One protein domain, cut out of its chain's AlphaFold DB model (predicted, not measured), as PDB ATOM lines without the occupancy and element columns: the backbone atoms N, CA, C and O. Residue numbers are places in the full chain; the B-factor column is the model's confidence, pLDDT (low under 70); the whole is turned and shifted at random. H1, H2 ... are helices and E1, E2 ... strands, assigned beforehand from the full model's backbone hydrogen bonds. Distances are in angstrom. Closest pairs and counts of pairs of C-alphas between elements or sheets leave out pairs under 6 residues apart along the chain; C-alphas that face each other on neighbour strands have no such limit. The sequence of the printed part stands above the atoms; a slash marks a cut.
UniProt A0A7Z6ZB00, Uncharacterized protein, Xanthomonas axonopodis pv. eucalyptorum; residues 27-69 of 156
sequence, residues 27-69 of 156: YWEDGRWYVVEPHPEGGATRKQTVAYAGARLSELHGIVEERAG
ATOM      1  N   TYR A  27      -4.251 -35.988  45.363       90.81
ATOM      2  CA  TYR A  27      -2.991 -35.311  45.050       90.81
ATOM      3  C   TYR A  27      -3.235 -33.953  44.380       90.81
ATOM      4  O   TYR A  27      -4.303 -33.716  43.818       90.81
ATOM      5  N   TRP A  28      -2.234 -33.072  44.454       91.94
ATOM      6  CA  TRP A  28      -2.259 -31.719  43.896       91.94
ATOM      7  C   TRP A  28      -1.018 -31.470  43.043       91.94
ATOM      8  O   TRP A  28       0.098 -31.697  43.513       91.94
ATOM      9  N   GLU A  29      -1.221 -31.006  41.812       91.56
ATOM     10  CA  GLU A  29      -0.181 -30.632  40.842       91.56
ATOM     11  C   GLU A  29      -0.837 -29.798  39.734       91.56
ATOM     12  O   GLU A  29      -2.034 -29.954  39.497       91.56
ATOM     13  N   ASP A  30      -0.093 -28.917  39.065       89.56
ATOM     14  CA  ASP A  30      -0.559 -28.137  37.904       89.56
ATOM     15  C   ASP A  30      -1.934 -27.457  38.079       89.56
ATOM     16  O   ASP A  30      -2.771 -27.458  37.177       89.56
ATOM     17  N   GLY A  31      -2.215 -26.913  39.270       88.88
ATOM     18  CA  GLY A  31      -3.472 -26.202  39.543       88.88
ATOM     19  C   GLY A  31      -4.716 -27.095  39.648       88.88
ATOM     20  O   GLY A  31      -5.843 -26.587  39.658       88.88
ATOM     21  N   ARG A  32      -4.538 -28.418  39.734       91.25
ATOM     22  CA  ARG A  32      -5.631 -29.390  39.760       91.25
ATOM     23  C   ARG A  32      -5.470 -30.452  40.841       91.25
ATOM     24  O   ARG A  32      -4.378 -30.930  41.153       91.25
ATOM     25  N   TRP A  33      -6.612 -30.878  41.360       90.56
ATOM     26  CA  TRP A  33      -6.733 -32.066  42.185       90.56
ATOM     27  C   TRP A  33      -6.839 -33.286  41.283       90.56
ATOM     28  O   TRP A  33      -7.623 -33.301  40.329       90.56
ATOM     29  N   TYR A  34      -6.078 -34.329  41.592       89.75
ATOM     30  CA  TYR A  34      -6.146 -35.585  40.863       89.75
ATOM     31  C   TYR A  34      -6.056 -36.795  41.784       89.75
ATOM     32  O   TYR A  34      -5.526 -36.738  42.896       89.75
ATOM     33  N   VAL A  35      -6.576 -37.907  41.283       88.06
ATOM     34  CA  VAL A  35      -6.389 -39.241  41.851       88.06
ATOM     35  C   VAL A  35      -5.549 -40.072  40.891       88.06
ATOM     36  O   VAL A  35      -5.506 -39.808  39.686       88.06
ATOM     37  N   VAL A  36      -4.849 -41.058  41.437       83.94
ATOM     38  CA  VAL A  36      -4.069 -42.022  40.661       83.94
ATOM     39  C   VAL A  36      -4.867 -43.316  40.632       83.94
ATOM     40  O   VAL A  36      -4.981 -43.987  41.657       83.94
ATOM     41  N   GLU A  37      -5.443 -43.645  39.479       71.00
ATOM     42  CA  GLU A  37      -6.248 -44.855  39.311       71.00
ATOM     43  C   GLU A  37      -5.445 -45.958  38.610       71.00
ATOM     44  O   GLU A  37      -4.662 -45.671  37.695       71.00
ATOM     45  N   PRO A  38      -5.623 -47.232  38.999       63.59
ATOM     46  CA  PRO A  38      -5.157 -48.358  38.201       63.59
ATOM     47  C   PRO A  38      -5.805 -48.314  36.816       63.59
ATOM     48  O   PRO A  38      -7.000 -48.050  36.690       63.59
ATOM     49  N   HIS A  39      -5.032 -48.591  35.767       56.66
ATOM     50  CA  HIS A  39      -5.597 -48.681  34.426       56.66
ATOM     51  C   HIS A  39      -6.637 -49.817  34.372       56.66
ATOM     52  O   HIS A  39      -6.328 -50.922  34.833       56.66
ATOM     53  N   PRO A  40      -7.821 -49.615  33.760       50.84
ATOM     54  CA  PRO A  40      -8.897 -50.613  33.738       50.84
ATOM     55  C   PRO A  40      -8.487 -51.956  33.109       50.84
ATOM     56  O   PRO A  40      -9.094 -52.985  33.396       50.84
ATOM     57  N   GLU A  41      -7.430 -51.956  32.290       51.12
ATOM     58  CA  GLU A  41      -6.919 -53.144  31.591       51.12
ATOM     59  C   GLU A  41      -5.518 -53.621  32.039       51.12
ATOM     60  O   GLU A  41      -4.962 -54.521  31.415       51.12
ATOM     61  N   GLY A  42      -4.965 -53.091  33.141       50.47
ATOM     62  CA  GLY A  42      -3.704 -53.588  33.728       50.47
ATOM     63  C   GLY A  42      -2.408 -52.925  33.232       50.47
ATOM     64  O   GLY A  42      -1.343 -53.530  33.304       50.47
ATOM     65  N   GLY A  43      -2.493 -51.693  32.728       57.41
ATOM     66  CA  GLY A  43      -1.352 -50.828  32.401       57.41
ATOM     67  C   GLY A  43      -0.940 -49.866  33.527       57.41
ATOM     68  O   GLY A  43      -1.405 -49.968  34.664       57.41
ATOM     69  N   ALA A  44      -0.071 -48.906  33.187       63.41
ATOM     70  CA  ALA A  44       0.402 -47.868  34.104       63.41
ATOM     71  C   ALA A  44      -0.758 -47.053  34.697       63.41
ATOM     72  O   ALA A  44      -1.765 -46.802  34.034       63.41
ATOM     73  N   THR A  45      -0.615 -46.634  35.954       76.75
ATOM     74  CA  THR A  45      -1.644 -45.849  36.636       76.75
ATOM     75  C   THR A  45      -1.917 -44.533  35.905       76.75
ATOM     76  O   THR A  45      -1.009 -43.871  35.401       76.75
ATOM     77  N   ARG A  46      -3.188 -44.137  35.842       79.38
ATOM     78  CA  ARG A  46      -3.624 -42.902  35.185       79.38
ATOM     79  C   ARG A  46      -3.883 -41.823  36.230       79.38
ATOM     80  O   ARG A  46      -4.601 -42.054  37.200       79.38
ATOM     81  N   LYS A  47      -3.351 -40.618  35.998       87.19
ATOM     82  CA  LYS A  47      -3.778 -39.410  36.720       87.19
ATOM     83  C   LYS A  47      -5.126 -38.964  36.152       87.19
ATOM     84  O   LYS A  47      -5.203 -38.570  34.989       87.19
ATOM     85  N   GLN A  48      -6.179 -39.017  36.957       83.75
ATOM     86  CA  GLN A  48      -7.481 -38.460  36.604       83.75
ATOM     87  C   GLN A  48      -7.702 -37.172  37.382       83.75
ATOM     88  O   GLN A  48      -7.609 -37.168  38.605       83.75
ATOM     89  N   THR A  49      -7.999 -36.084  36.674       87.25
ATOM     90  CA  THR A  49      -8.388 -34.808  37.282       87.25
ATOM     91  C   THR A  49      -9.781 -34.906  37.878       87.25
ATOM     92  O   THR A  49     -10.676 -35.487  37.268       87.25
ATOM     93  N   VAL A  50      -9.951 -34.353  39.075       83.75
ATOM     94  CA  VAL A  50     -11.173 -34.523  39.869       83.75
ATOM     95  C   VAL A  50     -11.757 -33.207  40.341       83.75
ATOM     96  O   VAL A  50     -12.955 -33.139  40.563       83.75
ATOM     97  N   ALA A  51     -10.920 -32.181  40.482       84.69
ATOM     98  CA  ALA A  51     -11.334 -30.821  40.775       84.69
ATOM     99  C   ALA A  51     -10.188 -29.844  40.455       84.69
ATOM    100  O   ALA A  51      -9.065 -30.263  40.169       84.69
ATOM    101  N   TYR A  52     -10.455 -28.543  40.548       91.56
ATOM    102  CA  TYR A  52      -9.472 -27.469  40.342       91.56
ATOM    103  C   TYR A  52      -9.247 -26.661  41.629       91.56
ATOM    104  O   TYR A  52      -9.832 -26.965  42.668       91.56
ATOM    105  N   ALA A  53      -8.398 -25.629  41.576       89.38
ATOM    106  CA  ALA A  53      -8.010 -24.810  42.731       89.38
ATOM    107  C   ALA A  53      -9.176 -24.299  43.594       89.38
ATOM    108  O   ALA A  53      -9.036 -24.227  44.810       89.38
ATOM    109  N   GLY A  54     -10.319 -23.969  42.986       85.00
ATOM    110  CA  GLY A  54     -11.483 -23.420  43.690       85.00
ATOM    111  C   GLY A  54     -12.280 -24.420  44.535       85.00
ATOM    112  O   GLY A  54     -13.184 -24.003  45.252       85.00
ATOM    113  N   ALA A  55     -11.965 -25.716  44.465       85.81
ATOM    114  CA  ALA A  55     -12.698 -26.746  45.195       85.81
ATOM    115  C   ALA A  55     -12.621 -26.537  46.711       85.81
ATOM    116  O   ALA A  55     -11.599 -26.083  47.238       85.81
ATOM    117  N   ARG A  56     -13.693 -26.894  47.421       89.69
ATOM    118  CA  ARG A  56     -13.732 -26.841  48.892       89.69
ATOM    119  C   ARG A  56     -13.236 -28.145  49.498       89.69
ATOM    120  O   ARG A  56     -13.407 -29.212  48.922       89.69
ATOM    121  N   LEU A  57     -12.706 -28.091  50.720       89.31
ATOM    122  CA  LEU A  57     -12.261 -29.300  51.421       89.31
ATOM    123  C   LEU A  57     -13.392 -30.338  51.566       89.31
ATOM    124  O   LEU A  57     -13.149 -31.523  51.364       89.31
ATOM    125  N   SER A  58     -14.626 -29.905  51.848       81.69
ATOM    126  CA  SER A  58     -15.800 -30.790  51.925       81.69
ATOM    127  C   SER A  58     -16.117 -31.483  50.598       81.69
ATOM    128  O   SER A  58     -16.451 -32.662  50.583       81.69
ATOM    129  N   GLU A  59     -15.969 -30.772  49.485       79.12
ATOM    130  CA  GLU A  59     -16.156 -31.304  48.134       79.12
ATOM    131  C   GLU A  59     -15.076 -32.340  47.805       79.12
ATOM    132  O   GLU A  59     -15.383 -33.420  47.315       79.12
ATOM    133  N   LEU A  60     -13.819 -32.066  48.165       87.75
ATOM    134  CA  LEU A  60     -12.719 -33.019  48.008       87.75
ATOM    135  C   LEU A  60     -12.929 -34.295  48.835       87.75
ATOM    136  O   LEU A  60     -12.592 -35.382  48.363       87.75
ATOM    137  N   HIS A  61     -13.485 -34.179  50.045       83.62
ATOM    138  CA  HIS A  61     -13.906 -35.339  50.839       83.62
ATOM    139  C   HIS A  61     -15.025 -36.104  50.149       83.62
ATOM    140  O   HIS A  61     -14.842 -37.293  49.924       83.62
ATOM    141  N   GLY A  62     -16.101 -35.440  49.718       75.00
ATOM    142  CA  GLY A  62     -17.208 -36.094  49.008       75.00
ATOM    143  C   GLY A  62     -16.743 -36.843  47.758       75.00
ATOM    144  O   GLY A  62     -17.065 -38.010  47.572       75.00
ATOM    145  N   ILE A  63     -15.868 -36.219  46.971       76.44
ATOM    146  CA  ILE A  63     -15.236 -36.810  45.789       76.44
ATOM    147  C   ILE A  63     -14.416 -38.065  46.138       76.44
ATOM    148  O   ILE A  63     -14.397 -39.037  45.380       76.44
ATOM    149  N   VAL A  64     -13.676 -38.058  47.253       80.69
ATOM    150  CA  VAL A  64     -12.919 -39.241  47.684       80.69
ATOM    151  C   VAL A  64     -13.832 -40.288  48.305       80.69
ATOM    152  O   VAL A  64     -13.591 -41.464  48.084       80.69
ATOM    153  N   GLU A  65     -14.868 -39.911  49.041       72.44
ATOM    154  CA  GLU A  65     -15.836 -40.832  49.642       72.44
ATOM    155  C   GLU A  65     -16.646 -41.577  48.577       72.44
ATOM    156  O   GLU A  65     -16.735 -42.807  48.629       72.44
ATOM    157  N   GLU A  66     -17.127 -40.855  47.564       65.25
ATOM    158  CA  GLU A  66     -17.790 -41.402  46.378       65.25
ATOM    159  C   GLU A  66     -16.894 -42.426  45.665       65.25
ATOM    160  O   GLU A  66     -17.344 -43.503  45.265       65.25
ATOM    161  N   ARG A  67     -15.585 -42.148  45.588       70.88
ATOM    162  CA  ARG A  67     -14.600 -43.068  44.997       70.88
ATOM    163  C   ARG A  67     -14.144 -44.199  45.917       70.88
ATOM    164  O   ARG A  67     -13.825 -45.278  45.427       70.88
ATOM    165  N   ALA A  68     -14.066 -43.969  47.225       61.94
ATOM    166  CA  ALA A  68     -13.577 -44.924  48.220       61.94
ATOM    167  C   ALA A  68     -14.645 -45.947  48.631       61.94
ATOM    168  O   ALA A  68     -14.335 -46.888  49.362       61.94
ATOM    169  N   GLY A  69     -15.886 -45.793  48.161       54.84
ATOM    170  CA  GLY A  69     -16.907 -46.830  48.285       54.84
ATOM    171  C   GLY A  69     -17.430 -47.019  49.708       54.84
ATOM    172  O   GLY A  69     -17.770 -48.140  50.090       54.84
TER     173      GLY A  69
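What this domain is: This is residues 27 to 69 of the 156 residues of an uncharacterized protein of Xanthomonas axonopodis pv. eucalyptorum (UniProt A0A7Z6ZB00). A small sheet of three antiparallel strands, made mainly by the long hairpin E2 and E3 with the short E1 beside the first part of E2, has one helix, H1, that folds back after E3 and only grazes the sheet. The link of residues 38 to 45 makes one end of the longest axis. The printed part has 43 residues, with three named strands and then one named helix along the chain; the sheet's order is E1, E2, E3, and the class is mixed, helices and strands. It is only just loose, close to compact, with a radius of gyration of the C-alphas of 11.3 A, and flat, spanning 32 by 26 by 9 A.

Where its parts are: E3, residues 46 to 52, is the longest strand and measures 17.3 A. E2, residues 32 to 37, measures 15.5 A. E1, residues 27 to 29, measures 6.9 A and begins with C-alpha 27 at (-2.991, -35.311, 45.050). H1, residues 57 to 68, measures 16.0 A and ends with C-alpha 68 at (-13.577, -44.924, 48.220).

How they stand to each other: The strands form a meander, each the antiparallel neighbour of the one before, with E2 the inner strand. The hairpin E2 and E3 has directions 150 degrees apart; N 33 and O 51 are 2.8 A apart, within hydrogen-bond range. In the hairpin E1 and E2, at 129 degrees, N 34 and O 27 are within range at 2.9 A. H1 only grazes the sheet with its residues 59 to 67; its closest C-alpha pair with E3 is Val 50 and Ile 63, 7.5 A apart. In H1 every O i to N i+4 pair is within hydrogen-bond range.

The domain as a whole: The two farthest C-alphas, of Gly 42 and Gly 54, are 32.7 A apart. The printed part has no cut and no long link. Mean pLDDT of the printed part is 78.2, with residues 38 to 44, 66 and 68 to 69 under 70.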